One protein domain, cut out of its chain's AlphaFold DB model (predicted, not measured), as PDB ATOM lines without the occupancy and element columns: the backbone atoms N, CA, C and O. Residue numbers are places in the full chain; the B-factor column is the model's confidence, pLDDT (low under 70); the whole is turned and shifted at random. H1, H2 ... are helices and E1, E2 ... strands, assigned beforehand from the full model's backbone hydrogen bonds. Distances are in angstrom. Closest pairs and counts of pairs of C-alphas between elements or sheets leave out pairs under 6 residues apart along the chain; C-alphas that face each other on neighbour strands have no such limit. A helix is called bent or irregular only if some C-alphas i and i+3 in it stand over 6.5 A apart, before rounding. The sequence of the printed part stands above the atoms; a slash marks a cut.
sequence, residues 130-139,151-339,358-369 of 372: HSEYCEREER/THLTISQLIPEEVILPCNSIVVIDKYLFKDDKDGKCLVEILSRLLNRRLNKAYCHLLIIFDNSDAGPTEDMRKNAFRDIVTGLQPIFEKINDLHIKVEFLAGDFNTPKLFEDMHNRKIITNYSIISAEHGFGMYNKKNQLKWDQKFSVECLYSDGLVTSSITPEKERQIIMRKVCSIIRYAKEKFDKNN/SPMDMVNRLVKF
ATOM      1  N   HIS A 130      13.170 -12.736  -7.766       92.31
ATOM      2  CA  HIS A 130      14.258 -13.470  -7.141       92.31
ATOM      3  C   HIS A 130      14.833 -14.457  -8.139       92.31
ATOM      4  O   HIS A 130      14.099 -15.101  -8.887       92.31
ATOM      5  N   SER A 131      16.156 -14.540  -8.199       90.94
ATOM      6  CA  SER A 131      16.822 -15.515  -9.041       90.94
ATOM      7  C   SER A 131      18.129 -15.929  -8.408       90.94
ATOM      8  O   SER A 131      18.925 -15.077  -8.027       90.94
ATOM      9  N   GLU A 132      18.334 -17.234  -8.360       89.62
ATOM     10  CA  GLU A 132      19.530 -17.850  -7.814       89.62
ATOM     11  C   GLU A 132      20.177 -18.706  -8.887       89.62
ATOM     12  O   GLU A 132      19.501 -19.418  -9.638       89.62
ATOM     13  N   TYR A 133      21.500 -18.622  -8.963       87.44
ATOM     14  CA  TYR A 133      22.294 -19.475  -9.826       87.44
ATOM     15  C   TYR A 133      22.978 -20.538  -8.976       87.44
ATOM     16  O   TYR A 133      23.701 -20.236  -8.030       87.44
ATOM     17  N   CYS A 134      22.710 -21.791  -9.316       82.38
ATOM     18  CA  CYS A 134      23.276 -22.956  -8.666       82.38
ATOM     19  C   CYS A 134      24.362 -23.519  -9.570       82.38
ATOM     20  O   CYS A 134      24.042 -24.065 -10.623       82.38
ATOM     21  N   GLU A 135      25.618 -23.412  -9.158       83.19
ATOM     22  CA  GLU A 135      26.730 -24.044  -9.861       83.19
ATOM     23  C   GLU A 135      26.907 -25.475  -9.350       83.19
ATOM     24  O   GLU A 135      26.883 -25.747  -8.142       83.19
ATOM     25  N   ARG A 136      27.041 -26.424 -10.269       81.19
ATOM     26  CA  ARG A 136      27.394 -27.793  -9.936       81.19
ATOM     27  C   ARG A 136      28.855 -27.803  -9.519       81.19
ATOM     28  O   ARG A 136      29.724 -27.455 -10.305       81.19
ATOM     29  N   GLU A 137      29.133 -28.333  -8.331       69.75
ATOM     30  CA  GLU A 137      30.515 -28.583  -7.929       69.75
ATOM     31  C   GLU A 137      31.211 -29.494  -8.948       69.75
ATOM     32  O   GLU A 137      30.907 -30.694  -9.071       69.75
ATOM     33  N   GLU A 138      32.169 -28.924  -9.674       60.88
ATOM     34  CA  GLU A 138      33.186 -29.704 -10.347       60.88
ATOM     35  C   GLU A 138      34.042 -30.360  -9.264       60.88
ATOM     36  O   GLU A 138      34.542 -29.723  -8.339       60.88
ATOM     37  N   ARG A 139      34.172 -31.687  -9.333       55.56
ATOM     38  CA  ARG A 139      35.152 -32.379  -8.501       55.56
ATOM     39  C   ARG A 139      36.523 -32.057  -9.071       55.56
ATOM     40  O   ARG A 139      37.011 -32.814  -9.911       55.56
ATOM     41  N   THR A 151      27.975 -26.352  -0.619       51.25
ATOM     42  CA  THR A 151      27.140 -25.713  -1.663       51.25
ATOM     43  C   THR A 151      25.796 -26.420  -1.854       51.25
ATOM     44  O   THR A 151      25.183 -26.392  -2.920       51.25
ATOM     45  N   HIS A 152      25.271 -27.051  -0.804       60.00
ATOM     46  CA  HIS A 152      23.884 -27.509  -0.815       60.00
ATOM     47  C   HIS A 152      22.955 -26.306  -0.620       60.00
ATOM     48  O   HIS A 152      22.458 -26.084   0.485       60.00
ATOM     49  N   LEU A 153      22.718 -25.531  -1.682       68.25
ATOM     50  CA  LEU A 153      21.580 -24.615  -1.709       68.25
ATOM     51  C   LEU A 153      20.326 -25.454  -1.480       68.25
ATOM     52  O   LEU A 153      20.022 -26.361  -2.251       68.25
ATOM     53  N   THR A 154      19.650 -25.206  -0.369       80.00
ATOM     54  CA  THR A 154      18.367 -25.822  -0.030       80.00
ATOM     55  C   THR A 154      17.257 -25.174  -0.851       80.00
ATOM     56  O   THR A 154      17.378 -24.015  -1.250       80.00
ATOM     57  N   ILE A 155      16.118 -25.850  -1.037       82.44
ATOM     58  CA  ILE A 155      14.956 -25.224  -1.695       82.44
ATOM     59  C   ILE A 155      14.502 -23.966  -0.941       82.44
ATOM     60  O   ILE A 155      13.988 -23.039  -1.553       82.44
ATOM     61  N   SER A 156      14.754 -23.889   0.370       82.94
ATOM     62  CA  SER A 156      14.507 -22.678   1.162       82.94
ATOM     63  C   SER A 156      15.331 -21.472   0.730       82.94
ATOM     64  O   SER A 156      14.867 -20.350   0.881       82.94
ATOM     65  N   GLN A 157      16.539 -21.705   0.223       84.38
ATOM     66  CA  GLN A 157      17.404 -20.655  -0.309       84.38
ATOM     67  C   GLN A 157      17.040 -20.315  -1.756       84.38
ATOM     68  O   GLN A 157      17.142 -19.159  -2.130       84.38
ATOM     69  N   LEU A 158      16.565 -21.290  -2.543       84.12
ATOM     70  CA  LEU A 158      16.102 -21.058  -3.922       84.12
ATOM     71  C   LEU A 158      14.736 -20.366  -3.997       84.12
ATOM     72  O   LEU A 158      14.418 -19.709  -4.987       84.12
ATOM     73  N   ILE A 159      13.899 -20.581  -2.979       87.38
ATOM     74  CA  ILE A 159      12.564 -19.992  -2.844       87.38
ATOM     75  C   ILE A 159      12.405 -19.468  -1.411       87.38
ATOM     76  O   ILE A 159      11.806 -20.150  -0.561       87.38
ATOM     77  N   PRO A 160      12.939 -18.269  -1.131       88.00
ATOM     78  CA  PRO A 160      12.730 -17.584   0.137       88.00
ATOM     79  C   PRO A 160      11.231 -17.428   0.440       88.00
ATOM     80  O   PRO A 160      10.405 -17.363  -0.471       88.00
ATOM     81  N   GLU A 161      10.848 -17.418   1.715       87.19
ATOM     82  CA  GLU A 161       9.424 -17.323   2.094       87.19
ATOM     83  C   GLU A 161       8.827 -15.960   1.705       87.19
ATOM     84  O   GLU A 161       7.643 -15.858   1.383       87.19
ATOM     85  N   GLU A 162       9.669 -14.929   1.673       87.56
ATOM     86  CA  GLU A 162       9.325 -13.539   1.378       87.56
ATOM     87  C   GLU A 162       8.764 -13.370  -0.037       87.56
ATOM     88  O   GLU A 162       7.905 -12.518  -0.251       87.56
ATOM     89  N   VAL A 163       9.203 -14.217  -0.978       87.44
ATOM     90  CA  VAL A 163       8.770 -14.187  -2.385       87.44
ATOM     91  C   VAL A 163       7.604 -15.135  -2.674       87.44
ATOM     92  O   VAL A 163       7.115 -15.209  -3.804       87.44
ATOM     93  N   ILE A 164       7.144 -15.888  -1.667       89.38
ATOM     94  CA  ILE A 164       6.013 -16.803  -1.811       89.38
ATOM     95  C   ILE A 164       4.711 -16.035  -1.575       89.38
ATOM     96  O   ILE A 164       4.348 -15.646  -0.461       89.38
ATOM     97  N   LEU A 165       3.948 -15.869  -2.650       91.81
ATOM     98  CA  LEU A 165       2.602 -15.313  -2.603       91.81
ATOM     99  C   LEU A 165       1.566 -16.401  -2.264       91.81
ATOM    100  O   LEU A 165       1.790 -17.582  -2.537       91.81
ATOM    101  N   PRO A 166       0.436 -16.036  -1.626       91.75
ATOM    102  CA  PRO A 166      -0.655 -16.974  -1.374       91.75
ATOM    103  C   PRO A 166      -1.130 -17.587  -2.693       91.75
ATOM    104  O   PRO A 166      -1.227 -16.897  -3.704       91.75
ATOM    105  N   CYS A 167      -1.422 -18.884  -2.692       90.81
ATOM    106  CA  CYS A 167      -1.955 -19.541  -3.874       90.81
ATOM    107  C   CYS A 167      -2.941 -20.643  -3.498       90.81
ATOM    108  O   CYS A 167      -2.809 -21.301  -2.469       90.81
ATOM    109  N   ASN A 168      -3.937 -20.833  -4.355       87.50
ATOM    110  CA  ASN A 168      -4.870 -21.960  -4.322       87.50
ATOM    111  C   ASN A 168      -4.953 -22.652  -5.695       87.50
ATOM    112  O   ASN A 168      -5.737 -23.578  -5.889       87.50
ATOM    113  N   SER A 169      -4.155 -22.215  -6.668       88.44
ATOM    114  CA  SER A 169      -4.054 -22.832  -7.979       88.44
ATOM    115  C   SER A 169      -2.591 -22.913  -8.382       88.44
ATOM    116  O   SER A 169      -1.873 -21.915  -8.368       88.44
ATOM    117  N   ILE A 170      -2.150 -24.121  -8.717       91.38
ATOM    118  CA  ILE A 170      -0.781 -24.418  -9.110       91.38
ATOM    119  C   ILE A 170      -0.819 -25.247 -10.389       91.38
ATOM    120  O   ILE A 170      -1.458 -26.301 -10.442       91.38
ATOM    121  N   VAL A 171      -0.105 -24.793 -11.413       90.94
ATOM    122  CA  VAL A 171       0.155 -25.564 -12.631       90.94
ATOM    123  C   VAL A 171       1.643 -25.856 -12.704       90.94
ATOM    124  O   VAL A 171       2.452 -24.942 -12.806       90.94
ATOM    125  N   VAL A 172       2.005 -27.132 -12.663       90.00
ATOM    126  CA  VAL A 172       3.372 -27.608 -12.866       90.00
ATOM    127  C   VAL A 172       3.493 -28.071 -14.306       90.00
ATOM    128  O   VAL A 172       2.725 -28.920 -14.755       90.00
ATOM    129  N   ILE A 173       4.463 -27.526 -15.024       87.25
ATOM    130  CA  ILE A 173       4.819 -27.927 -16.378       87.25
ATOM    131  C   ILE A 173       6.267 -28.385 -16.313       87.25
ATOM    132  O   ILE A 173       7.166 -27.562 -16.152       87.25
ATOM    133  N   ASP A 174       6.498 -29.688 -16.406       84.00
ATOM    134  CA  ASP A 174       7.845 -30.236 -16.528       84.00
ATOM    135  C   ASP A 174       7.793 -31.486 -17.403       84.00
ATOM    136  O   ASP A 174       7.275 -32.535 -17.017       84.00
ATOM    137  N   LYS A 175       8.327 -31.345 -18.618       78.31
ATOM    138  CA  LYS A 175       8.414 -32.430 -19.592       78.31
ATOM    139  C   LYS A 175       9.134 -33.643 -19.007       78.31
ATOM    140  O   LYS A 175       8.690 -34.767 -19.196       78.31
ATOM    141  N   TYR A 176      10.235 -33.399 -18.305       76.38
ATOM    142  CA  TYR A 176      11.179 -34.430 -17.894       76.38
ATOM    143  C   TYR A 176      10.967 -34.865 -16.453       76.38
ATOM    144  O   TYR A 176      11.841 -35.519 -15.888       76.38
ATOM    145  N   LEU A 177       9.816 -34.522 -15.866       74.69
ATOM    146  CA  LEU A 177       9.543 -34.754 -14.454       74.69
ATOM    147  C   LEU A 177       9.750 -36.220 -14.038       74.69
ATOM    148  O   LEU A 177       9.995 -36.483 -12.865       74.69
ATOM    149  N   PHE A 178       9.650 -37.159 -14.989       66.75
ATOM    150  CA  PHE A 178       9.720 -38.606 -14.757       66.75
ATOM    151  C   PHE A 178      10.861 -39.307 -15.489       66.75
ATOM    152  O   PHE A 178      10.814 -40.525 -15.655       66.75
ATOM    153  N   LYS A 179      11.883 -38.563 -15.924       65.56
ATOM    154  CA  LYS A 179      13.029 -39.163 -16.610       65.56
ATOM    155  C   LYS A 179      13.977 -39.894 -15.645       65.56
ATOM    156  O   LYS A 179      14.493 -40.942 -16.026       65.56
ATOM    157  N   ASP A 180      14.160 -39.407 -14.408       62.62
ATOM    158  CA  ASP A 180      14.983 -40.072 -13.382       62.62
ATOM    159  C   ASP A 180      14.219 -40.382 -12.067       62.62
ATOM    160  O   ASP A 180      13.396 -39.600 -11.590       62.62
ATOM    161  N   ASP A 181      14.589 -41.486 -11.392       52.69
ATOM    162  CA  ASP A 181      13.958 -42.060 -10.173       52.69
ATOM    163  C   ASP A 181      13.753 -41.113  -8.957       52.69
ATOM    164  O   ASP A 181      13.180 -41.518  -7.941       52.69
ATOM    165  N   LYS A 182      14.296 -39.886  -8.960       55.12
ATOM    166  CA  LYS A 182      14.212 -38.935  -7.826       55.12
ATOM    167  C   LYS A 182      13.711 -37.538  -8.206       55.12
ATOM    168  O   LYS A 182      13.667 -36.672  -7.328       55.12
ATOM    169  N   ASP A 183      13.291 -37.324  -9.448       59.47
ATOM    170  CA  ASP A 183      12.993 -35.981  -9.960       59.47
ATOM    171  C   ASP A 183      11.781 -35.315  -9.286       59.47
ATOM    172  O   ASP A 183      11.704 -34.092  -9.196       59.47
ATOM    173  N   GLY A 184      10.905 -36.105  -8.660       63.56
ATOM    174  CA  GLY A 184       9.774 -35.588  -7.890       63.56
ATOM    175  C   GLY A 184      10.118 -34.975  -6.526       63.56
ATOM    176  O   GLY A 184       9.283 -34.265  -5.974       63.56
ATOM    177  N   LYS A 185      11.306 -35.213  -5.942       71.31
ATOM    178  CA  LYS A 185      11.589 -34.780  -4.553       71.31
ATOM    179  C   LYS A 185      11.699 -33.267  -4.392       71.31
ATOM    180  O   LYS A 185      11.141 -32.729  -3.440       71.31
ATOM    181  N   CYS A 186      12.391 -32.580  -5.299       76.62
ATOM    182  CA  CYS A 186      12.490 -31.124  -5.203       76.62
ATOM    183  C   CYS A 186      11.136 -30.487  -5.509       76.62
ATOM    184  O   CYS A 186      10.736 -29.569  -4.806       76.62
ATOM    185  N   LEU A 187      10.391 -31.018  -6.489       80.56
ATOM    186  CA  LEU A 187       9.020 -30.575  -6.742       80.56
ATOM    187  C   LEU A 187       8.149 -30.733  -5.490       80.56
ATOM    188  O   LEU A 187       7.414 -29.818  -5.138       80.56
ATOM    189  N   VAL A 188       8.263 -31.862  -4.788       78.19
ATOM    190  CA  VAL A 188       7.564 -32.106  -3.521       78.19
ATOM    191  C   VAL A 188       7.909 -31.047  -2.475       78.19
ATOM    192  O   VAL A 188       7.019 -30.527  -1.805       78.19
ATOM    193  N   GLU A 189       9.184 -30.697  -2.334       79.94
ATOM    194  CA  GLU A 189       9.625 -29.672  -1.387       79.94
ATOM    195  C   GLU A 189       9.131 -28.271  -1.782       79.94
ATOM    196  O   GLU A 189       8.608 -27.550  -0.934       79.94
ATOM    197  N   ILE A 190       9.187 -27.925  -3.072       86.62
ATOM    198  CA  ILE A 190       8.653 -26.663  -3.604       86.62
ATOM    199  C   ILE A 190       7.146 -26.572  -3.345       86.62
ATOM    200  O   ILE A 190       6.679 -25.597  -2.759       86.62
ATOM    201  N   LEU A 191       6.380 -27.603  -3.715       85.81
ATOM    202  CA  LEU A 191       4.936 -27.654  -3.483       85.81
ATOM    203  C   LEU A 191       4.605 -27.598  -1.991       85.81
ATOM    204  O   LEU A 191       3.651 -26.928  -1.611       85.81
ATOM    205  N   SER A 192       5.406 -28.246  -1.141       80.25
ATOM    206  CA  SER A 192       5.227 -28.175   0.311       80.25
ATOM    207  C   SER A 192       5.370 -26.751   0.829       80.25
ATOM    208  O   SER A 192       4.630 -26.395   1.734       80.25
ATOM    209  N   ARG A 193       6.277 -25.936   0.270       84.88
ATOM    210  CA  ARG A 193       6.420 -24.517   0.642       84.88
ATOM    211  C   ARG A 193       5.252 -23.681   0.131       84.88
ATOM    212  O   ARG A 193       4.631 -22.974   0.914       84.88
ATOM    213  N   LEU A 194       4.907 -23.825  -1.151       86.94
ATOM    214  CA  LEU A 194       3.791 -23.093  -1.766       86.94
ATOM    215  C   LEU A 194       2.457 -23.370  -1.060       86.94
ATOM    216  O   LEU A 194       1.630 -22.472  -0.915       86.94
ATOM    217  N   LEU A 195       2.270 -24.606  -0.594       79.75
ATOM    218  CA  LEU A 195       1.048 -25.068   0.056       79.75
ATOM    219  C   LEU A 195       1.137 -25.109   1.592       79.75
ATOM    220  O   LEU A 195       0.183 -25.544   2.228       79.75
ATOM    221  N   ASN A 196       2.233 -24.648   2.214       66.50
ATOM    222  CA  ASN A 196       2.400 -24.670   3.681       66.50
ATOM    223  C   ASN A 196       1.430 -23.723   4.420       66.50
ATOM    224  O   ASN A 196       1.434 -23.630   5.648       66.50
ATOM    225  N   ARG A 197       0.623 -22.960   3.677       67.88
ATOM    226  CA  ARG A 197      -0.328 -21.991   4.222       67.88
ATOM    227  C   ARG A 197      -1.647 -22.676   4.571       67.88
ATOM    228  O   ARG A 197      -2.055 -23.652   3.947       67.88
ATOM    229  N   ARG A 198      -2.328 -22.157   5.597       65.69
ATOM    230  CA  ARG A 198      -3.578 -22.708   6.146       65.69
ATOM    231  C   ARG A 198      -4.775 -22.483   5.204       65.69
ATOM    232  O   ARG A 198      -5.710 -21.805   5.612       65.69
ATOM    233  N   LEU A 199      -4.785 -23.056   3.994       73.56
ATOM    234  CA  LEU A 199      -5.876 -22.959   2.994       73.56
ATOM    235  C   LEU A 199      -7.178 -23.686   3.409       73.56
ATOM    236  O   LEU A 199      -7.804 -24.394   2.625       73.56
ATOM    237  N   ASN A 200      -7.603 -23.571   4.662       72.56
ATOM    238  CA  ASN A 200      -8.667 -24.388   5.247       72.56
ATOM    239  C   ASN A 200     -10.088 -24.060   4.744       72.56
ATOM    240  O   ASN A 200     -11.036 -24.753   5.116       72.56
ATOM    241  N   LYS A 201     -10.269 -23.015   3.922       75.50
ATOM    242  CA  LYS A 201     -11.584 -22.598   3.396       75.50
ATOM    243  C   LYS A 201     -11.685 -22.597   1.871       75.50
ATOM    244  O   LYS A 201     -12.796 -22.453   1.355       75.50
ATOM    245  N   ALA A 202     -10.580 -22.783   1.151       75.81
ATOM    246  CA  ALA A 202     -10.574 -22.863  -0.307       75.81
ATOM    247  C   ALA A 202     -10.292 -24.278  -0.816       75.81
ATOM    248  O   ALA A 202      -9.617 -25.088  -0.181       75.81
ATOM    249  N   TYR A 203     -10.807 -24.550  -2.014       79.81
ATOM    250  CA  TYR A 203     -10.332 -25.668  -2.815       79.81
ATOM    251  C   TYR A 203      -9.013 -25.274  -3.463       79.81
ATOM    252  O   TYR A 203      -8.926 -24.231  -4.111       79.81
ATOM    253  N   CYS A 204      -8.003 -26.120  -3.307       82.19
ATOM    254  CA  CYS A 204      -6.737 -25.959  -3.995       82.19
ATOM    255  C   CYS A 204      -6.712 -26.843  -5.243       82.19
ATOM    256  O   CYS A 204      -7.036 -28.029  -5.181       82.19
ATOM    257  N   HIS A 205      -6.293 -26.291  -6.373       84.94
ATOM    258  CA  HIS A 205      -6.162 -27.008  -7.635       84.94
ATOM    259  C   HIS A 205      -4.689 -27.167  -7.999       84.94
ATOM    260  O   HIS A 205      -3.999 -26.175  -8.205       84.94
ATOM    261  N   LEU A 206      -4.220 -28.407  -8.117       85.25
ATOM    262  CA  LEU A 206      -2.883 -28.740  -8.599       85.25
ATOM    263  C   LEU A 206      -3.004 -29.483  -9.930       85.25
ATOM    264  O   LEU A 206      -3.526 -30.594  -9.967       85.25
ATOM    265  N   LEU A 207      -2.513 -28.889 -11.013       86.19
ATOM    266  CA  LEU A 207      -2.412 -29.528 -12.324       86.19
ATOM    267  C   LEU A 207      -0.944 -29.823 -12.629       86.19
ATOM    268  O   LEU A 207      -0.133 -28.906 -12.642       86.19
ATOM    269  N   ILE A 208      -0.609 -31.078 -12.915       84.56
ATOM    270  CA  ILE A 208       0.741 -31.487 -13.315       84.56
ATOM    271  C   ILE A 208       0.707 -31.931 -14.775       84.56
ATOM    272  O   ILE A 208      -0.011 -32.869 -15.128       84.56
ATOM    273  N   ILE A 209       1.486 -31.254 -15.614       81.69
ATOM    274  CA  ILE A 209       1.598 -31.498 -17.049       81.69
ATOM    275  C   ILE A 209       3.000 -32.018 -17.360       81.69
ATOM    276  O   ILE A 209       3.994 -31.373 -17.020       81.69
ATOM    277  N   PHE A 210       3.068 -33.173 -18.015       78.94
ATOM    278  CA  PHE A 210       4.320 -33.879 -18.285       78.94
ATOM    279  C   PHE A 210       4.257 -34.681 -19.589       78.94
ATOM    280  O   PHE A 210       3.189 -34.846 -20.190       78.94
ATOM    281  N   ASP A 211       5.409 -35.196 -20.014       75.94
ATOM    282  CA  ASP A 211       5.527 -36.083 -21.168       75.94
ATOM    283  C   ASP A 211       5.462 -37.555 -20.753       75.94
ATOM    284  O   ASP A 211       6.226 -38.037 -19.914       75.94
ATOM    285  N   ASN A 212       4.518 -38.277 -21.349       70.06
ATOM    286  CA  ASN A 212       4.281 -39.683 -21.060       70.06
ATOM    287  C   ASN A 212       5.293 -40.617 -21.740       70.06
ATOM    288  O   ASN A 212       5.411 -41.776 -21.337       70.06
ATOM    289  N   SER A 213       5.987 -40.147 -22.781       65.56
ATOM    290  CA  SER A 213       6.957 -40.952 -23.530       65.56
ATOM    291  C   SER A 213       8.201 -41.276 -22.696       65.56
ATOM    292  O   SER A 213       8.736 -42.383 -22.785       65.56
ATOM    293  N   ASP A 214       8.580 -40.370 -21.792       61.47
ATOM    294  CA  ASP A 214       9.702 -40.542 -20.866       61.47
ATOM    295  C   ASP A 214       9.367 -41.475 -19.682       61.47
ATOM    296  O   ASP A 214      10.271 -42.016 -19.049       61.47
ATOM    297  N   ALA A 215       8.083 -41.753 -19.413       58.25
ATOM    298  CA  ALA A 215       7.640 -42.643 -18.328       58.25
ATOM    299  C   ALA A 215       7.762 -44.152 -18.661       58.25
ATOM    300  O   ALA A 215       7.365 -45.013 -17.867       58.25
ATOM    301  N   GLY A 216       8.314 -44.485 -19.832       59.97
ATOM    302  CA  GLY A 216       8.651 -45.844 -20.255       59.97
ATOM    303  C   GLY A 216       7.772 -46.396 -21.388       59.97
ATOM    304  O   GLY A 216       6.622 -45.981 -21.573       59.97
ATOM    305  N   PRO A 217       8.290 -47.374 -22.158       60.16
ATOM    306  CA  PRO A 217       7.633 -47.873 -23.367       60.16
ATOM    307  C   PRO A 217       6.356 -48.671 -23.077       60.16
ATOM    308  O   PRO A 217       5.445 -48.694 -23.907       60.16
ATOM    309  N   THR A 218       6.246 -49.298 -21.903       65.62
ATOM    310  CA  THR A 218       5.099 -50.145 -21.550       65.62
ATOM    311  C   THR A 218       4.086 -49.415 -20.679       65.62
ATOM    312  O   THR A 218       4.418 -48.523 -19.897       65.62
ATOM    313  N   GLU A 219       2.825 -49.830 -20.777       65.25
ATOM    314  CA  GLU A 219       1.747 -49.266 -19.968       65.25
ATOM    315  C   GLU A 219       1.999 -49.421 -18.454       65.25
ATOM    316  O   GLU A 219       1.660 -48.529 -17.671       65.25
ATOM    317  N   ASP A 220       2.620 -50.528 -18.048       65.62
ATOM    318  CA  ASP A 220       2.924 -50.836 -16.650       65.62
ATOM    319  C   ASP A 220       4.048 -49.965 -16.087       65.62
ATOM    320  O   ASP A 220       3.950 -49.515 -14.945       65.62
ATOM    321  N   MET A 221       5.076 -49.656 -16.886       64.19
ATOM    322  CA  MET A 221       6.128 -48.714 -16.483       64.19
ATOM    323  C   MET A 221       5.543 -47.323 -16.236       64.19
ATOM    324  O   MET A 221       5.770 -46.746 -15.174       64.19
ATOM    325  N   ARG A 222       4.667 -46.857 -17.136       64.88
ATOM    326  CA  ARG A 222       3.962 -45.576 -16.979       64.88
ATOM    327  C   ARG A 222       3.064 -45.551 -15.736       64.88
ATOM    328  O   ARG A 222       3.036 -44.561 -15.008       64.88
ATOM    329  N   LYS A 223       2.341 -46.645 -15.454       67.50
ATOM    330  CA  LYS A 223       1.515 -46.791 -14.234       67.50
ATOM    331  C   LYS A 223       2.360 -46.784 -12.956       67.50
ATOM    332  O   LYS A 223       1.926 -46.212 -11.957       67.50
ATOM    333  N   ASN A 224       3.528 -47.422 -12.971       66.19
ATOM    334  CA  ASN A 224       4.419 -47.481 -11.813       66.19
ATOM    335  C   ASN A 224       5.089 -46.130 -11.549       66.19
ATOM    336  O   ASN A 224       5.010 -45.659 -10.420       66.19
ATOM    337  N   ALA A 225       5.610 -45.458 -12.584       64.62
ATOM    338  CA  ALA A 225       6.113 -44.090 -12.466       64.62
ATOM    339  C   ALA A 225       5.038 -43.170 -11.868       64.62
ATOM    340  O   ALA A 225       5.299 -42.449 -10.908       64.62
ATOM    341  N   PHE A 226       3.794 -43.287 -12.358       66.06
ATOM    342  CA  PHE A 226       2.663 -42.552 -11.800       66.06
ATOM    343  C   PHE A 226       2.426 -42.825 -10.311       66.06
ATOM    344  O   PHE A 226       2.257 -41.895  -9.516       66.06
ATOM    345  N   ARG A 227       2.424 -44.104  -9.928       69.00
ATOM    346  CA  ARG A 227       2.272 -44.528  -8.534       69.00
ATOM    347  C   ARG A 227       3.353 -43.925  -7.649       69.00
ATOM    348  O   ARG A 227       3.012 -43.394  -6.599       69.00
ATOM    349  N   ASP A 228       4.605 -43.934  -8.087       67.50
ATOM    350  CA  ASP A 228       5.726 -43.419  -7.303       67.50
ATOM    351  C   ASP A 228       5.598 -41.914  -7.025       67.50
ATOM    352  O   ASP A 228       5.908 -41.461  -5.923       67.50
ATOM    353  N   ILE A 229       5.058 -41.134  -7.967       64.56
ATOM    354  CA  ILE A 229       4.804 -39.694  -7.778       64.56
ATOM    355  C   ILE A 229       3.665 -39.461  -6.806       64.56
ATOM    356  O   ILE A 229       3.789 -38.645  -5.898       64.56
ATOM    357  N   VAL A 230       2.549 -40.169  -6.985       68.19
ATOM    358  CA  VAL A 230       1.402 -40.050  -6.082       68.19
ATOM    359  C   VAL A 230       1.821 -40.428  -4.661       68.19
ATOM    360  O   VAL A 230       1.505 -39.706  -3.717       68.19
ATOM    361  N   THR A 231       2.597 -41.504  -4.509       69.56
ATOM    362  CA  THR A 231       3.188 -41.911  -3.230       69.56
ATOM    363  C   THR A 231       4.207 -40.889  -2.716       69.56
ATOM    364  O   THR A 231       4.257 -40.637  -1.517       69.56
ATOM    365  N   GLY A 232       4.986 -40.242  -3.585       65.50
ATOM    366  CA  GLY A 232       5.933 -39.185  -3.212       65.50
ATOM    367  C   GLY A 232       5.270 -37.869  -2.786       65.50
ATOM    368  O   GLY A 232       5.793 -37.178  -1.914       65.50
ATOM    369  N   LEU A 233       4.109 -37.540  -3.358       67.62
ATOM    370  CA  LEU A 233       3.276 -36.395  -2.977       67.62
ATOM    371  C   LEU A 233       2.409 -36.698  -1.745       67.62
ATOM    372  O   LEU A 233       1.931 -35.774  -1.092       67.62
ATOM    373  N   GLN A 234       2.227 -37.971  -1.385       68.69
ATOM    374  CA  GLN A 234       1.399 -38.384  -0.251       68.69
ATOM    375  C   GLN A 234       1.792 -37.711   1.076       68.69
ATOM    376  O   GLN A 234       0.890 -37.197   1.730       68.69
ATOM    377  N   PRO A 235       3.076 -37.598   1.473       65.25
ATOM    378  CA  PRO A 235       3.448 -36.882   2.693       65.25
ATOM    379  C   PRO A 235       3.082 -35.396   2.660       65.25
ATOM    380  O   PRO A 235       2.861 -34.805   3.713       65.25
ATOM    381  N   ILE A 236       3.018 -34.785   1.469       62.94
ATOM    382  CA  ILE A 236       2.503 -33.424   1.310       62.94
ATOM    383  C   ILE A 236       1.020 -33.441   1.632       62.94
ATOM    384  O   ILE A 236       0.614 -32.752   2.554       62.94
ATOM    385  N   PHE A 237       0.231 -34.277   0.949       64.50
ATOM    386  CA  PHE A 237      -1.212 -34.383   1.183       64.50
ATOM    387  C   PHE A 237      -1.552 -34.740   2.637       64.50
ATOM    388  O   PHE A 237      -2.537 -34.242   3.165       64.50
ATOM    389  N   GLU A 238      -0.711 -35.531   3.306       63.81
ATOM    390  CA  GLU A 238      -0.850 -35.877   4.723       63.81
ATOM    391  C   GLU A 238      -0.463 -34.726   5.665       63.81
ATOM    392  O   GLU A 238      -1.150 -34.482   6.655       63.81
ATOM    393  N   LYS A 239       0.607 -33.973   5.379       56.28
ATOM    394  CA  LYS A 239       0.903 -32.724   6.115       56.28
ATOM    395  C   LYS A 239      -0.187 -31.677   5.912       56.28
ATOM    396  O   LYS A 239      -0.404 -30.822   6.764       56.28
ATOM    397  N   ILE A 240      -0.870 -31.789   4.786       57.66
ATOM    398  CA  ILE A 240      -1.906 -30.909   4.289       57.66
ATOM    399  C   ILE A 240      -3.310 -31.508   4.548       57.66
ATOM    400  O   ILE A 240      -4.286 -31.145   3.904       57.66
ATOM    401  N   ASN A 241      -3.442 -32.404   5.537       50.53
ATOM    402  CA  ASN A 241      -4.668 -33.165   5.835       50.53
ATOM    403  C   ASN A 241      -5.954 -32.323   6.033       50.53
ATOM    404  O   ASN A 241      -7.043 -32.891   5.989       50.53
ATOM    405  N   ASP A 242      -5.847 -31.000   6.201       56.28
ATOM    406  CA  ASP A 242      -6.975 -30.067   6.323       56.28
ATOM    407  C   ASP A 242      -7.335 -29.317   5.021       56.28
ATOM    408  O   ASP A 242      -8.260 -28.502   5.023       56.28
ATOM    409  N   LEU A 243      -6.620 -29.540   3.909       62.53
ATOM    410  CA  LEU A 243      -6.854 -28.817   2.653       62.53
ATOM    411  C   LEU A 243      -7.615 -29.663   1.634       62.53
ATOM    412  O   LEU A 243      -7.287 -30.816   1.348       62.53
ATOM    413  N   HIS A 244      -8.601 -29.039   0.995       72.38
ATOM    414  CA  HIS A 244      -9.342 -29.639  -0.108       72.38
ATOM    415  C   HIS A 244      -8.541 -29.530  -1.413       72.38
ATOM    416  O   HIS A 244      -8.817 -28.672  -2.252       72.38
ATOM    417  N   ILE A 245      -7.528 -30.386  -1.593       74.25
ATOM    418  CA  ILE A 245      -6.709 -30.399  -2.814       74.25
ATOM    419  C   ILE A 245      -7.317 -31.319  -3.877       74.25
ATOM    420  O   ILE A 245      -7.461 -32.529  -3.683       74.25
ATOM    421  N   LYS A 246      -7.598 -30.757  -5.052       78.00
ATOM    422  CA  LYS A 246      -7.833 -31.503  -6.287       78.00
ATOM    423  C   LYS A 246      -6.538 -31.560  -7.089       78.00
ATOM    424  O   LYS A 246      -6.046 -30.532  -7.546       78.00
ATOM    425  N   VAL A 247      -6.023 -32.768  -7.291       76.50
ATOM    426  CA  VAL A 247      -4.837 -33.012  -8.118       76.50
ATOM    427  C   VAL A 247      -5.263 -33.611  -9.450       76.50
ATOM    428  O   VAL A 247      -5.986 -34.609  -9.484       76.50
ATOM    429  N   GLU A 248      -4.819 -32.997 -10.536       78.94
ATOM    430  CA  GLU A 248      -5.052 -33.427 -11.908       78.94
ATOM    431  C   GLU A 248      -3.710 -33.644 -12.603       78.94
ATOM    432  O   GLU A 248      -2.761 -32.886 -12.421       78.94
ATOM    433  N   PHE A 249      -3.642 -34.691 -13.414       77.06
ATOM    434  CA  PHE A 249      -2.459 -35.042 -14.184       77.06
ATOM    435  C   PHE A 249      -2.816 -35.037 -15.660       77.06
ATOM    436  O   PHE A 249      -3.829 -35.619 -16.053       77.06
ATOM    437  N   LEU A 250      -1.982 -34.389 -16.464       76.44
ATOM    438  CA  LEU A 250      -2.143 -34.291 -17.904       76.44
ATOM    439  C   LEU A 250      -0.868 -34.779 -18.582       76.44
ATOM    440  O   LEU A 250       0.153 -34.095 -18.589       76.44
ATOM    441  N   ALA A 251      -0.945 -35.981 -19.141       73.06
ATOM    442  CA  ALA A 251       0.160 -36.614 -19.841       73.06
ATOM    443  C   ALA A 251       0.018 -36.374 -21.354       73.06
ATOM    444  O   ALA A 251      -1.025 -36.700 -21.930       73.06
ATOM    445  N   GLY A 252       1.035 -35.787 -21.984       67.31
ATOM    446  CA  GLY A 252       1.111 -35.613 -23.441       67.31
ATOM    447  C   GLY A 252       1.930 -36.699 -24.140       67.31
ATOM    448  O   GLY A 252       2.776 -37.327 -23.509       67.31
ATOM    449  N   ASP A 253       1.703 -36.879 -25.445       62.78
ATOM    450  CA  ASP A 253       2.574 -37.636 -26.360       62.78
ATOM    451  C   ASP A 253       3.233 -36.658 -27.356       62.78
ATOM    452  O   ASP A 253       2.550 -35.855 -28.007       62.78
ATOM    453  N   PHE A 254       4.562 -36.726 -27.472       51.81
ATOM    454  CA  PHE A 254       5.394 -35.867 -28.323       51.81
ATOM    455  C   PHE A 254       5.132 -36.005 -29.826       51.81
ATOM    456  O   PHE A 254       5.506 -35.115 -30.590       51.81
ATOM    457  N   ASN A 255       4.422 -37.049 -30.258       52.31
ATOM    458  CA  ASN A 255       3.984 -37.177 -31.651       52.31
ATOM    459  C   ASN A 255       2.888 -36.167 -32.052       52.31
ATOM    460  O   ASN A 255       2.449 -36.171 -33.202       52.31
ATOM    461  N   THR A 256       2.463 -35.279 -31.142       54.75
ATOM    462  CA  THR A 256       1.593 -34.126 -31.436       54.75
ATOM    463  C   THR A 256       2.385 -32.812 -31.286       54.75
ATOM    464  O   THR A 256       2.295 -32.151 -30.249       54.75
ATOM    465  N   PRO A 257       3.157 -32.388 -32.307       50.94
ATOM    466  CA  PRO A 257       4.282 -31.463 -32.120       50.94
ATOM    467  C   PRO A 257       3.863 -30.064 -31.644       50.94
ATOM    468  O   PRO A 257       4.481 -29.475 -30.767       50.94
ATOM    469  N   LYS A 258       2.732 -29.540 -32.133       57.75
ATOM    470  CA  LYS A 258       2.404 -28.112 -31.970       57.75
ATOM    471  C   LYS A 258       1.952 -27.678 -30.574       57.75
ATOM    472  O   LYS A 258       2.029 -26.496 -30.272       57.75
ATOM    473  N   LEU A 259       1.421 -28.581 -29.747       54.31
ATOM    474  CA  LEU A 259       0.859 -28.205 -28.438       54.31
ATOM    475  C   LEU A 259       1.888 -28.294 -27.301       54.31
ATOM    476  O   LEU A 259       1.739 -27.593 -26.304       54.31
ATOM    477  N   PHE A 260       2.921 -29.128 -27.461       59.31
ATOM    478  CA  PHE A 260       3.924 -29.415 -26.428       59.31
ATOM    479  C   PHE A 260       5.318 -28.843 -26.729       59.31
ATOM    480  O   PHE A 260       6.060 -28.599 -25.779       59.31
ATOM    481  N   GLU A 261       5.675 -28.556 -27.993       57.81
ATOM    482  CA  GLU A 261       6.923 -27.835 -28.338       57.81
ATOM    483  C   GLU A 261       7.034 -26.496 -27.590       57.81
ATOM    484  O   GLU A 261       8.096 -26.110 -27.109       57.81
ATOM    485  N   ASP A 262       5.891 -25.844 -27.401       56.09
ATOM    486  CA  ASP A 262       5.727 -24.589 -26.679       56.09
ATOM    487  C   ASP A 262       5.865 -24.695 -25.145       56.09
ATOM    488  O   ASP A 262       5.849 -23.670 -24.459       56.09
ATOM    489  N   MET A 263       5.961 -25.913 -24.598       60.19
ATOM    490  CA  MET A 263       6.045 -26.191 -23.157       60.19
ATOM    491  C   MET A 263       7.427 -26.691 -22.715       60.19
ATOM    492  O   MET A 263       7.563 -27.273 -21.641       60.19
ATOM    493  N   HIS A 264       8.473 -26.438 -23.508       60.44
ATOM    494  CA  HIS A 264       9.867 -26.721 -23.131       60.44
ATOM    495  C   HIS A 264      10.306 -25.997 -21.837       60.44
ATOM    496  O   HIS A 264      11.314 -26.340 -21.218       60.44
ATOM    497  N   ASN A 265       9.539 -25.000 -21.403       64.56
ATOM    498  CA  ASN A 265       9.821 -24.239 -20.201       64.56
ATOM    499  C   ASN A 265       9.344 -25.002 -18.959       64.56
ATOM    500  O   ASN A 265       8.138 -25.115 -18.729       64.56
ATOM    501  N   ARG A 266      10.290 -25.484 -18.136       85.25
ATOM    502  CA  ARG A 266       9.967 -26.064 -16.827       85.25
ATOM    503  C   ARG A 266       9.524 -24.953 -15.884       85.25
ATOM    504  O   ARG A 266      10.344 -24.143 -15.440       85.25
ATOM    505  N   LYS A 267       8.221 -24.882 -15.637       90.62
ATOM    506  CA  LYS A 267       7.588 -23.788 -14.902       90.62
ATOM    507  C   LYS A 267       6.602 -24.317 -13.874       90.62
ATOM    508  O   LYS A 267       5.870 -25.268 -14.134       90.62
ATOM    509  N   ILE A 268       6.545 -23.652 -12.729       92.38
ATOM    510  CA  ILE A 268       5.411 -23.720 -11.809       92.38
ATOM    511  C   ILE A 268       4.709 -22.372 -11.883       92.38
ATOM    512  O   ILE A 268       5.326 -21.330 -11.695       92.38
ATOM    513  N   ILE A 269       3.421 -22.391 -12.189       92.06
ATOM    514  CA  ILE A 269       2.592 -21.197 -12.305       92.06
ATOM    515  C   ILE A 269       1.634 -21.197 -11.129       92.06
ATOM    516  O   ILE A 269       0.896 -22.163 -10.937       92.06
ATOM    517  N   THR A 270       1.648 -20.116 -10.359       93.12
ATOM    518  CA  THR A 270       0.704 -19.879  -9.268       93.12
ATOM    519  C   THR A 270      -0.315 -18.808  -9.671       93.12
ATOM    520  O   THR A 270      -0.320 -18.307 -10.802       93.12
ATOM    521  N   ASN A 271      -1.182 -18.425  -8.735       90.38
ATOM    522  CA  ASN A 271      -2.101 -17.302  -8.887       90.38
ATOM    523  C   ASN A 271      -1.372 -15.997  -9.283       90.38
ATOM    524  O   ASN A 271      -1.880 -15.262 -10.134       90.38
ATOM    525  N   TYR A 272      -0.178 -15.747  -8.722       92.75
ATOM    526  CA  TYR A 272       0.502 -14.443  -8.789       92.75
ATOM    527  C   TYR A 272       1.992 -14.501  -9.168       92.75
ATOM    528  O   TYR A 272       2.648 -13.461  -9.228       92.75
ATOM    529  N   SER A 273       2.550 -15.685  -9.417       92.75
ATOM    530  CA  SER A 273       3.966 -15.835  -9.759       92.75
ATOM    531  C   SER A 273       4.229 -16.963 -10.748       92.75
ATOM    532  O   SER A 273       3.460 -17.924 -10.867       92.75
ATOM    533  N   ILE A 274       5.343 -16.836 -11.464       92.69
ATOM    534  CA  ILE A 274       5.949 -17.896 -12.261       92.69
ATOM    535  C   ILE A 274       7.269 -18.268 -11.599       92.69
ATOM    536  O   ILE A 274       8.110 -17.417 -11.326       92.69
ATOM    537  N   ILE A 275       7.456 -19.559 -11.377       92.81
ATOM    538  CA  ILE A 275       8.708 -20.134 -10.915       92.81
ATOM    539  C   ILE A 275       9.309 -20.900 -12.084       92.81
ATOM    540  O   ILE A 275       8.654 -21.795 -12.619       92.81
ATOM    541  N   SER A 276      10.530 -20.565 -12.483       91.00
ATOM    542  CA  SER A 276      11.210 -21.202 -13.610       91.00
ATOM    543  C   SER A 276      12.478 -21.913 -13.143       91.00
ATOM    544  O   SER A 276      13.210 -21.406 -12.294       91.00
ATOM    545  N   ALA A 277      12.747 -23.079 -13.727       88.50
ATOM    546  CA  ALA A 277      13.990 -23.818 -13.534       88.50
ATOM    547  C   ALA A 277      14.568 -24.183 -14.905       88.50
ATOM    548  O   ALA A 277      13.904 -24.859 -15.691       88.50
ATOM    549  N   GLU A 278      15.794 -23.751 -15.212       85.06
ATOM    550  CA  GLU A 278      16.377 -23.953 -16.550       85.06
ATOM    551  C   GLU A 278      16.443 -25.422 -16.951       85.06
ATOM    552  O   GLU A 278      16.098 -25.756 -18.084       85.06
ATOM    553  N   HIS A 279      16.811 -26.305 -16.022       82.31
ATOM    554  CA  HIS A 279      16.971 -27.735 -16.262       82.31
ATOM    555  C   HIS A 279      15.910 -28.613 -15.575       82.31
ATOM    556  O   HIS A 279      15.885 -29.827 -15.775       82.31
ATOM    557  N   GLY A 280      14.944 -27.997 -14.895       82.44
ATOM    558  CA  GLY A 280      13.751 -28.640 -14.352       82.44
ATOM    559  C   GLY A 280      13.812 -28.862 -12.851       82.44
ATOM    560  O   GLY A 280      14.762 -28.475 -12.166       82.44
ATOM    561  N   PHE A 281      12.767 -29.488 -12.317       82.62
ATOM    562  CA  PHE A 281      12.646 -29.663 -10.867       82.62
ATOM    563  C   PHE A 281      13.391 -30.910 -10.360       82.62
ATOM    564  O   PHE A 281      13.557 -31.080  -9.158       82.62
ATOM    565  N   GLY A 282      13.951 -31.727 -11.256       78.19
ATOM    566  CA  GLY A 282      14.817 -32.874 -10.955       78.19
ATOM    567  C   GLY A 282      16.298 -32.533 -10.756       78.19
ATOM    568  O   GLY A 282      17.169 -33.231 -11.275       78.19
ATOM    569  N   MET A 283      16.606 -31.442 -10.049       79.31
ATOM    570  CA  MET A 283      17.952 -30.850 -10.053       79.31
ATOM    571  C   MET A 283      19.011 -31.612  -9.239       79.31
ATOM    572  O   MET A 283      20.201 -31.451  -9.502       79.31
ATOM    573  N   TYR A 284      18.616 -32.466  -8.285       79.06
ATOM    574  CA  TYR A 284      19.560 -33.218  -7.448       79.06
ATOM    575  C   TYR A 284      19.684 -34.691  -7.846       79.06
ATOM    576  O   TYR A 284      18.711 -35.378  -8.158       79.06
ATOM    577  N   ASN A 285      20.905 -35.218  -7.778       76.69
ATOM    578  CA  ASN A 285      21.213 -36.624  -8.011       76.69
ATOM    579  C   ASN A 285      20.924 -37.502  -6.772       76.69
ATOM    580  O   ASN A 285      20.484 -37.043  -5.716       76.69
ATOM    581  N   LYS A 286      21.222 -38.809  -6.861       71.31
ATOM    582  CA  LYS A 286      20.978 -39.765  -5.761       71.31
ATOM    583  C   LYS A 286      21.727 -39.435  -4.459       71.31
ATOM    584  O   LYS A 286      21.268 -39.907  -3.417       71.31
ATOM    585  N   LYS A 287      22.797 -38.635  -4.523       75.44
ATOM    586  CA  LYS A 287      23.640 -38.159  -3.413       75.44
ATOM    587  C   LYS A 287      23.286 -36.730  -2.956       75.44
ATOM    588  O   LYS A 287      24.071 -36.139  -2.228       75.44
ATOM    589  N   ASN A 288      22.139 -36.182  -3.378       74.44
ATOM    590  CA  ASN A 288      21.704 -34.804  -3.104       74.44
ATOM    591  C   ASN A 288      22.678 -33.723  -3.621       74.44
ATOM    592  O   ASN A 288      22.786 -32.649  -3.039       74.44
ATOM    593  N   GLN A 289      23.395 -34.003  -4.710       78.38
ATOM    594  CA  GLN A 289      24.259 -33.027  -5.385       78.38
ATOM    595  C   GLN A 289      23.580 -32.535  -6.661       78.38
ATOM    596  O   GLN A 289      22.876 -33.320  -7.304       78.38
ATOM    597  N   LEU A 290      23.807 -31.281  -7.047       79.69
ATOM    598  CA  LEU A 290      23.300 -30.724  -8.301       79.69
ATOM    599  C   LEU A 290      23.760 -31.568  -9.503       79.69
ATOM    600  O   LEU A 290      24.926 -31.963  -9.600       79.69
ATOM    601  N   LYS A 291      22.831 -31.901 -10.404       81.31
ATOM    602  CA  LYS A 291      23.122 -32.648 -11.640       81.31
ATOM    603  C   LYS A 291      23.764 -31.757 -12.701       81.31
ATOM    604  O   LYS A 291      24.587 -32.240 -13.483       81.31
ATOM    605  N   TRP A 292      23.389 -30.486 -12.716       84.06
ATOM    606  CA  TRP A 292      23.761 -29.491 -13.715       84.06
ATOM    607  C   TRP A 292      23.800 -28.124 -13.044       84.06
ATOM    608  O   TRP A 292      23.139 -27.938 -12.018       84.06
ATOM    609  N   ASP A 293      24.513 -27.191 -13.660       85.94
ATOM    610  CA  ASP A 293      24.318 -25.783 -13.354       85.94
ATOM    611  C   ASP A 293      22.875 -25.412 -13.667       85.94
ATOM    612  O   ASP A 293      22.286 -25.920 -14.625       85.94
ATOM    613  N   GLN A 294      22.274 -24.567 -12.843       85.38
ATOM    614  CA  GLN A 294      20.886 -24.198 -13.035       85.38
ATOM    615  C   GLN A 294      20.608 -22.812 -12.490       85.38
ATOM    616  O   GLN A 294      20.835 -22.535 -11.311       85.38
ATOM    617  N   LYS A 295      19.983 -21.979 -13.317       88.56
ATOM    618  CA  LYS A 295      19.261 -20.815 -12.826       88.56
ATOM    619  C   LYS A 295      17.859 -21.200 -12.367       88.56
ATOM    620  O   LYS A 295      17.095 -21.855 -13.084       88.56
ATOM    621  N   PHE A 296      17.527 -20.746 -11.170       89.06
ATOM    622  CA  PHE A 296      16.188 -20.764 -10.612       89.06
ATOM    623  C   PHE A 296      15.668 -19.326 -10.556       89.06
ATOM    624  O   PHE A 296      16.426 -18.406 -10.241       89.06
ATOM    625  N   SER A 297      14.398 -19.101 -10.883       91.62
ATOM    626  CA  SER A 297      13.785 -17.778 -10.743       91.62
ATOM    627  C   SER A 297      12.358 -17.851 -10.224       91.62
ATOM    628  O   SER A 297      11.615 -18.776 -10.540       91.62
ATOM    629  N   VAL A 298      11.985 -16.842  -9.442       93.12
ATOM    630  CA  VAL A 298      10.626 -16.544  -8.998       93.12
ATOM    631  C   VAL A 298      10.300 -15.132  -9.474       93.12
ATOM    632  O   VAL A 298      10.966 -14.163  -9.100       93.12
ATOM    633  N   GLU A 299       9.293 -15.023 -10.332       92.81
ATOM    634  CA  GLU A 299       8.873 -13.778 -10.974       92.81
ATOM    635  C   GLU A 299       7.402 -13.517 -10.638       92.81
ATOM    636  O   GLU A 299       6.515 -14.270 -11.054       92.81
ATOM    637  N   CYS A 300       7.138 -12.476  -9.847       92.50
ATOM    638  CA  CYS A 300       5.780 -12.020  -9.547       92.50
ATOM    639  C   CYS A 300       5.170 -11.254 -10.735       92.50
ATOM    640  O   CYS A 300       5.868 -10.881 -11.677       92.50
ATOM    641  N   LEU A 301       3.856 -11.002 -10.693       89.31
ATOM    642  CA  LEU A 301       3.090 -10.425 -11.811       89.31
ATOM    643  C   LEU A 301       3.738  -9.195 -12.479       89.31
ATOM    644  O   LEU A 301       3.665  -9.060 -13.706       89.31
ATOM    645  N   TYR A 302       4.380  -8.328 -11.690       88.38
ATOM    646  CA  TYR A 302       4.963  -7.061 -12.140       88.38
ATOM    647  C   TYR A 302       6.481  -6.975 -11.915       88.38
ATOM    648  O   TYR A 302       7.034  -5.882 -11.791       88.38
ATOM    649  N   SER A 303       7.171  -8.117 -11.862       85.88
ATOM    650  CA  SER A 303       8.587  -8.188 -11.477       85.88
ATOM    651  C   SER A 303       9.578  -7.559 -12.466       85.88
ATOM    652  O   SER A 303      10.701  -7.242 -12.088       85.88
ATOM    653  N   ASP A 304       9.181  -7.353 -13.725       80.38
ATOM    654  CA  ASP A 304       9.999  -6.657 -14.738       80.38
ATOM    655  C   ASP A 304       9.754  -5.135 -14.769       80.38
ATOM    656  O   ASP A 304      10.242  -4.417 -15.647       80.38
ATOM    657  N   GLY A 305       9.023  -4.633 -13.772       65.88
ATOM    658  CA  GLY A 305       8.856  -3.217 -13.501       65.88
ATOM    659  C   GLY A 305       7.450  -2.697 -13.774       65.88
ATOM    660  O   GLY A 305       6.742  -3.120 -14.683       65.88
ATOM    661  N   LEU A 306       7.078  -1.707 -12.969       66.75
ATOM    662  CA  LEU A 306       5.816  -0.975 -13.063       66.75
ATOM    663  C   LEU A 306       5.913   0.280 -13.946       66.75
ATOM    664  O   LEU A 306       4.904   0.799 -14.412       66.75
ATOM    665  N   VAL A 307       7.140   0.750 -14.190       61.41
ATOM    666  CA  VAL A 307       7.445   1.991 -14.923       61.41
ATOM    667  C   VAL A 307       7.536   1.760 -16.433       61.41
ATOM    668  O   VAL A 307       7.255   2.659 -17.220       61.41
ATOM    669  N   THR A 308       7.906   0.555 -16.873       59.81
ATOM    670  CA  THR A 308       7.971   0.242 -18.306       59.81
ATOM    671  C   THR A 308       6.596  -0.198 -18.821       59.81
ATOM    672  O   THR A 308       5.716  -0.613 -18.064       59.81
ATOM    673  N   SER A 309       6.368  -0.141 -20.135       56.97
ATOM    674  CA  SER A 309       5.184  -0.753 -20.763       56.97
ATOM    675  C   SER A 309       5.226  -2.294 -20.735       56.97
ATOM    676  O   SER A 309       4.275  -2.961 -21.164       56.97
ATOM    677  N   SER A 310       6.316  -2.878 -20.221       55.72
ATOM    678  CA  SER A 310       6.523  -4.315 -20.173       55.72
ATOM    679  C   SER A 310       5.958  -4.920 -18.892       55.72
ATOM    680  O   SER A 310       6.487  -4.744 -17.807       55.72
ATOM    681  N   ILE A 311       4.895  -5.700 -19.048       67.00
ATOM    682  CA  ILE A 311       4.358  -6.616 -18.034       67.00
ATOM    683  C   ILE A 311       4.659  -8.051 -18.467       67.00
ATOM    684  O   ILE A 311       3.750  -8.855 -18.679       67.00
ATOM    685  N   THR A 312       5.940  -8.337 -18.728       76.94
ATOM    686  CA  THR A 312       6.385  -9.615 -19.305       76.94
ATOM    687  C   THR A 312       5.909 -10.817 -18.494       76.94
ATOM    688  O   THR A 312       5.316 -11.697 -19.116       76.94
ATOM    689  N   PRO A 313       6.067 -10.863 -17.152       79.44
ATOM    690  CA  PRO A 313       5.690 -12.043 -16.376       79.44
ATOM    691  C   PRO A 313       4.189 -12.330 -16.458       79.44
ATOM    692  O   PRO A 313       3.781 -13.450 -16.756       79.44
ATOM    693  N   GLU A 314       3.341 -11.310 -16.299       81.69
ATOM    694  CA  GLU A 314       1.890 -11.469 -16.438       81.69
ATOM    695  C   GLU A 314       1.470 -11.828 -17.875       81.69
ATOM    696  O   GLU A 314       0.617 -12.697 -18.073       81.69
ATOM    697  N   LYS A 315       2.075 -11.208 -18.898       81.38
ATOM    698  CA  LYS A 315       1.821 -11.565 -20.307       81.38
ATOM    699  C   LYS A 315       2.214 -13.011 -20.584       81.38
ATOM    700  O   LYS A 315       1.442 -13.742 -21.206       81.38
ATOM    701  N   GLU A 316       3.379 -13.436 -20.105       81.75
ATOM    702  CA  GLU A 316       3.851 -14.808 -20.236       81.75
ATOM    703  C   GLU A 316       2.898 -15.774 -19.528       81.75
ATOM    704  O   GLU A 316       2.443 -16.743 -20.143       81.75
ATOM    705  N   ARG A 317       2.497 -15.463 -18.289       85.12
ATOM    706  CA  ARG A 317       1.517 -16.244 -17.525       85.12
ATOM    707  C   ARG A 317       0.233 -16.437 -18.323       85.12
ATOM    708  O   ARG A 317      -0.248 -17.560 -18.457       85.12
ATOM    709  N   GLN A 318      -0.309 -15.368 -18.908       82.94
ATOM    710  CA  GLN A 318      -1.522 -15.444 -19.723       82.94
ATOM    711  C   GLN A 318      -1.338 -16.287 -20.983       82.94
ATOM    712  O   GLN A 318      -2.226 -17.072 -21.325       82.94
ATOM    713  N   ILE A 319      -0.212 -16.134 -21.683       83.56
ATOM    714  CA  ILE A 319       0.100 -16.928 -22.877       83.56
ATOM    715  C   ILE A 319       0.157 -18.411 -22.506       83.56
ATOM    716  O   ILE A 319      -0.504 -19.223 -23.161       83.56
ATOM    717  N   ILE A 320       0.869 -18.762 -21.433       82.06
ATOM    718  CA  ILE A 320       0.966 -20.149 -20.976       82.06
ATOM    719  C   ILE A 320      -0.410 -20.664 -20.546       82.06
ATOM    720  O   ILE A 320      -0.818 -21.732 -20.991       82.06
ATOM    721  N   MET A 321      -1.190 -19.897 -19.781       83.12
ATOM    722  CA  MET A 321      -2.532 -20.320 -19.367       83.12
ATOM    723  C   MET A 321      -3.490 -20.514 -20.549       83.12
ATOM    724  O   MET A 321      -4.281 -21.457 -20.546       83.12
ATOM    725  N   ARG A 322      -3.408 -19.694 -21.606       83.56
ATOM    726  CA  ARG A 322      -4.177 -19.915 -22.848       83.56
ATOM    727  C   ARG A 322      -3.767 -21.212 -23.543       83.56
ATOM    728  O   ARG A 322      -4.643 -21.934 -24.032       83.56
ATOM    729  N   LYS A 323      -2.466 -21.519 -23.566       80.69
ATOM    730  CA  LYS A 323      -1.937 -22.787 -24.090       80.69
ATOM    731  C   LYS A 323      -2.456 -23.961 -23.258       80.69
ATOM    732  O   LYS A 323      -3.115 -24.831 -23.816       80.69
ATOM    733  N   VAL A 324      -2.308 -23.919 -21.934       80.31
ATOM    734  CA  VAL A 324      -2.831 -24.931 -20.995       80.31
ATOM    735  C   VAL A 324      -4.334 -25.152 -21.191       80.31
ATOM    736  O   VAL A 324      -4.768 -26.286 -21.375       80.31
ATOM    737  N   CYS A 325      -5.139 -24.089 -21.250       81.62
ATOM    738  CA  CYS A 325      -6.577 -24.188 -21.511       81.62
ATOM    739  C   CYS A 325      -6.893 -24.835 -22.867       81.62
ATOM    740  O   CYS A 325      -7.852 -25.601 -22.971       81.62
ATOM    741  N   SER A 326      -6.103 -24.539 -23.901       78.69
ATOM    742  CA  SER A 326      -6.260 -25.145 -25.227       78.69
ATOM    743  C   SER A 326      -5.924 -26.634 -25.202       78.69
ATOM    744  O   SER A 326      -6.690 -27.426 -25.750       78.69
ATOM    745  N   ILE A 327      -4.855 -27.024 -24.499       75.31
ATOM    746  CA  ILE A 327      -4.489 -28.431 -24.291       75.31
ATOM    747  C   ILE A 327      -5.610 -29.149 -23.535       75.31
ATOM    748  O   ILE A 327      -6.080 -30.179 -24.002       75.31
ATOM    749  N   ILE A 328      -6.104 -28.588 -22.423       76.38
ATOM    750  CA  ILE A 328      -7.202 -29.168 -21.629       76.38
ATOM    751  C   ILE A 328      -8.485 -29.310 -22.458       76.38
ATOM    752  O   ILE A 328      -9.185 -30.317 -22.345       76.38
ATOM    753  N   ARG A 329      -8.830 -28.311 -23.278       75.94
ATOM    754  CA  ARG A 329     -10.026 -28.362 -24.132       75.94
ATOM    755  C   ARG A 329      -9.900 -29.459 -25.177       75.94
ATOM    756  O   ARG A 329     -10.800 -30.285 -25.291       75.94
ATOM    757  N   TYR A 330      -8.772 -29.487 -25.877       72.75
ATOM    758  CA  TYR A 330      -8.463 -30.521 -26.854       72.75
ATOM    759  C   TYR A 330      -8.564 -31.920 -26.227       72.75
ATOM    760  O   TYR A 330      -9.212 -32.817 -26.768       72.75
ATOM    761  N   ALA A 331      -7.976 -32.070 -25.041       68.44
ATOM    762  CA  ALA A 331      -8.074 -33.248 -24.201       68.44
ATOM    763  C   ALA A 331      -9.546 -33.653 -23.967       68.44
ATOM    764  O   ALA A 331      -9.961 -34.759 -24.317       68.44
ATOM    765  N   LYS A 332     -10.375 -32.749 -23.439       69.75
ATOM    766  CA  LYS A 332     -11.801 -33.022 -23.182       69.75
ATOM    767  C   LYS A 332     -12.563 -33.443 -24.444       69.75
ATOM    768  O   LYS A 332     -13.269 -34.447 -24.423       69.75
ATOM    769  N   GLU A 333     -12.367 -32.739 -25.557       70.19
ATOM    770  CA  GLU A 333     -13.038 -33.041 -26.830       70.19
ATOM    771  C   GLU A 333     -12.681 -34.429 -27.381       70.19
ATOM    772  O   GLU A 333     -13.531 -35.115 -27.957       70.19
ATOM    773  N   LYS A 334     -11.425 -34.861 -27.222       63.53
ATOM    774  CA  LYS A 334     -10.993 -36.205 -27.625       63.53
ATOM    775  C   LYS A 334     -11.620 -37.297 -26.761       63.53
ATOM    776  O   LYS A 334     -11.975 -38.343 -27.302       63.53
ATOM    777  N   PHE A 335     -11.810 -37.059 -25.463       62.28
ATOM    778  CA  PHE A 335     -12.513 -38.015 -24.606       62.28
ATOM    779  C   PHE A 335     -13.972 -38.198 -24.979       62.28
ATOM    780  O   PHE A 335     -14.437 -39.334 -25.081       62.28
ATOM    781  N   ASP A 336     -14.685 -37.097 -25.203       64.00
ATOM    782  CA  ASP A 336     -16.112 -37.161 -25.504       64.00
ATOM    783  C   ASP A 336     -16.378 -37.917 -26.818       64.00
ATOM    784  O   ASP A 336     -17.349 -38.666 -26.919       64.00
ATOM    785  N   LYS A 337     -15.476 -37.798 -27.805       60.38
ATOM    786  CA  LYS A 337     -15.573 -38.497 -29.099       60.38
ATOM    787  C   LYS A 337     -15.312 -39.999 -29.019       60.38
ATOM    788  O   LYS A 337     -15.924 -40.755 -29.767       60.38
ATOM    789  N   ASN A 338     -14.422 -40.438 -28.131       56.44
ATOM    790  CA  ASN A 338     -14.019 -41.844 -28.074       56.44
ATOM    791  C   ASN A 338     -14.954 -42.712 -27.221       56.44
ATOM    792  O   ASN A 338     -14.724 -43.915 -27.116       56.44
ATOM    793  N   ASN A 339     -15.992 -42.135 -26.594       48.03
ATOM    794  CA  ASN A 339     -16.931 -42.808 -25.679       48.03
ATOM    795  C   ASN A 339     -16.262 -43.585 -24.525       48.03
ATOM    796  O   ASN A 339     -16.916 -44.242 -23.715       48.03
ATOM    797  N   SER A 358      -7.363 -42.726  -0.853       42.41
ATOM    798  CA  SER A 358      -6.230 -43.649  -0.923       42.41
ATOM    799  C   SER A 358      -5.291 -43.242  -2.070       42.41
ATOM    800  O   SER A 358      -5.777 -42.870  -3.142       42.41
ATOM    801  N   PRO A 359      -3.961 -43.371  -1.927       39.53
ATOM    802  CA  PRO A 359      -3.014 -43.207  -3.032       39.53
ATOM    803  C   PRO A 359      -3.404 -44.022  -4.270       39.53
ATOM    804  O   PRO A 359      -3.261 -43.548  -5.391       39.53
ATOM    805  N   MET A 360      -3.997 -45.208  -4.093       38.81
ATOM    806  CA  MET A 360      -4.497 -46.006  -5.220       38.81
ATOM    807  C   MET A 360      -5.715 -45.379  -5.910       38.81
ATOM    808  O   MET A 360      -5.856 -45.512  -7.124       38.81
ATOM    809  N   ASP A 361      -6.553 -44.631  -5.190       45.28
ATOM    810  CA  ASP A 361      -7.647 -43.867  -5.796       45.28
ATOM    811  C   ASP A 361      -7.123 -42.670  -6.591       45.28
ATOM    812  O   ASP A 361      -7.709 -42.337  -7.616       45.28
ATOM    813  N   MET A 362      -6.017 -42.043  -6.173       43.84
ATOM    814  CA  MET A 362      -5.314 -41.027  -6.970       43.84
ATOM    815  C   MET A 362      -4.619 -41.633  -8.196       43.84
ATOM    816  O   MET A 362      -4.722 -41.069  -9.283       43.84
ATOM    817  N   VAL A 363      -3.994 -42.808  -8.047       37.94
ATOM    818  CA  VAL A 363      -3.366 -43.567  -9.145       37.94
ATOM    819  C   VAL A 363      -4.383 -43.967 -10.214       37.94
ATOM    820  O   VAL A 363      -4.108 -43.898 -11.411       37.94
ATOM    821  N   ASN A 364      -5.591 -44.339  -9.793       37.66
ATOM    822  CA  ASN A 364      -6.664 -44.667 -10.717       37.66
ATOM    823  C   ASN A 364      -7.162 -43.432 -11.485       37.66
ATOM    824  O   ASN A 364      -7.542 -43.579 -12.636       37.66
ATOM    825  N   ARG A 365      -7.094 -42.217 -10.917       49.56
ATOM    826  CA  ARG A 365      -7.586 -40.952 -11.514       49.56
ATOM    827  C   ARG A 365      -6.714 -40.386 -12.646       49.56
ATOM    828  O   ARG A 365      -6.911 -39.233 -13.032       49.56
ATOM    829  N   LEU A 366      -5.765 -41.153 -13.189       40.78
ATOM    830  CA  LEU A 366      -4.942 -40.680 -14.298       40.78
ATOM    831  C   LEU A 366      -5.782 -40.495 -15.562       40.78
ATOM    832  O   LEU A 366      -6.462 -41.402 -16.046       40.78
ATOM    833  N   VAL A 367      -5.662 -39.310 -16.137       44.28
ATOM    834  CA  VAL A 367      -6.235 -38.971 -17.425       44.28
ATOM    835  C   VAL A 367      -5.183 -39.299 -18.493       44.28
ATOM    836  O   VAL A 367      -4.336 -38.474 -18.823       44.28
ATOM    837  N   LYS A 368      -5.180 -40.551 -18.980       41.53
ATOM    838  CA  LYS A 368      -4.324 -40.967 -20.106       41.53
ATOM    839  C   LYS A 368      -4.886 -40.404 -21.404       41.53
ATOM    840  O   LYS A 368      -6.060 -40.615 -21.703       41.53
ATOM    841  N   PHE A 369      -4.028 -39.780 -22.199       43.25
ATOM    842  CA  PHE A 369      -4.316 -39.464 -23.588       43.25
ATOM    843  C   PHE A 369      -3.334 -40.175 -24.507       43.25
ATOM    844  O   PHE A 369      -2.145 -40.214 -24.215       43.25
TER     845      PHE A 369
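This is residues 130 to 139, 151 to 339 and 358 to 369 of the 372 residues of an uncharacterized protein of Prevotella ruminicola (UniProt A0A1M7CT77). What does the model look like? One twisted sheet of seven strands has the long helix H5 laid across one face, with the short H4 near it. On the other side of the sheet H1, H2, H3 and H6 form a row. What are the parts and their order? The 211 printed residues have six named helices and seven named strands, E1 H1 E2 H2 E3 H3 E4 H4 E5 E6 E7 H5 H6, a mixed class; the sheet, E1 E7 E6 E5 E2 E3 E4, is mixed too. How compact is it? It is compact, with a radius of gyration of the C-alphas of 17.3 A and spans of 51 by 45 by 39 A.

Where does the printed part begin? Strand E1, residues 130 to 134, begins with C-alpha 130 at (14.258, -13.470, -7.141). What follows up to the third helix? H1 is residues 155 to 158, E2 169 to 173, H2 184 to 194 at 15.1 A, E3 203 to 211 at 26.4 A, and H3 219 to 239 at 30.9 A. H3 has a kink of 30 degrees near residue 233 and is only just irregular, with C-alphas 232 and 235 6.8 A apart. What comes next? E4 is residues 244 to 252, 26.3 A long, then come H4, 257 to 263, E5, 267 to 269, E6, 273 to 277, and E7, 294 to 300, at 19.7 A. Which elements come last? H5, residues 312 to 338, is 39.1 A long from C-alpha 312 at (6.385, -9.615, -19.305), and H6, residues 359 to 364, ends with C-alpha 364 at (-6.664, -44.667, -10.717).

How do the strands pair? From edge strand E1, antiparallel neighbours run to E7 (N 132 and O 296, 2.9 A), E6 (N 276 and O 297, 2.9 A), E5 (N 268 and O 275, 2.8 A) and E2 (N 171 and O 269, 2.9 A), and E5, E6 and E7 are a meander, each strand the antiparallel neighbour of the one before, with hairpins E5 and E6, E6 and E7. E2 and E3 are parallel (N 170 and O 205, 2.8 A), as are E3 and edge strand E4 (N 206 and O 246, 2.9 A); E2, H2, E3 and E3, H3, E4 are strand-helix-strand units, a helix between two parallel neighbour strands, with right-handed crossovers. Where is H5? H5 on one face makes two layers, helix and sheet, at a height over the sheet of 9.8 A, and runs across the strands, at 89 degrees to E5 on the local plane. H4 is close to H5 but not clearly touching, C-alphas 259 and 327 being closest at 6.8 A, and only grazes the sheet with residues 259 to 263. How do the other helices stand? H1 and H2 only just touch, with 3 pairs of C-alphas within 8 A, closest Ile 155 and Ile 190 at 6.7 A, and both only graze the sheet. H2 touches H3, at its residues 229 to 236 alone, closest C-alphas Ser 192 and Ile 236 at 6.0 A, a shallow tilt of 33 degrees, only just short of steep, the same way. H3 touches H6, closest C-alphas Arg 227 and Val 363 at 5.8 A, at a steep tilt of 39 degrees, opposite ways. What of the helix backbones? Every O i to N i+4 pair is within hydrogen-bond range in H2, H5 and H6, against 15 of 17 in H3 and 1 of 3 in H4, which has 1 of 4 O i to N i+3 pairs within range; H1, with 4 residues, is too short for any O i to N i+4 pair.

How large is it? The C-alphas farthest apart, of Arg 139 and Asn 339, are 55.8 A apart. Where are the cuts and long links? Residues 140 to 150 and 340 to 357 are not printed, with C-alpha gaps of 12.5 A and 27.0 A; the long links are E6 to E7 and E7 to H5. Where is confidence low? The mean pLDDT of the printed part is 73.1, and 88 residues are under 70, among them 213 to 243, 252 to 265 and 358 to 369.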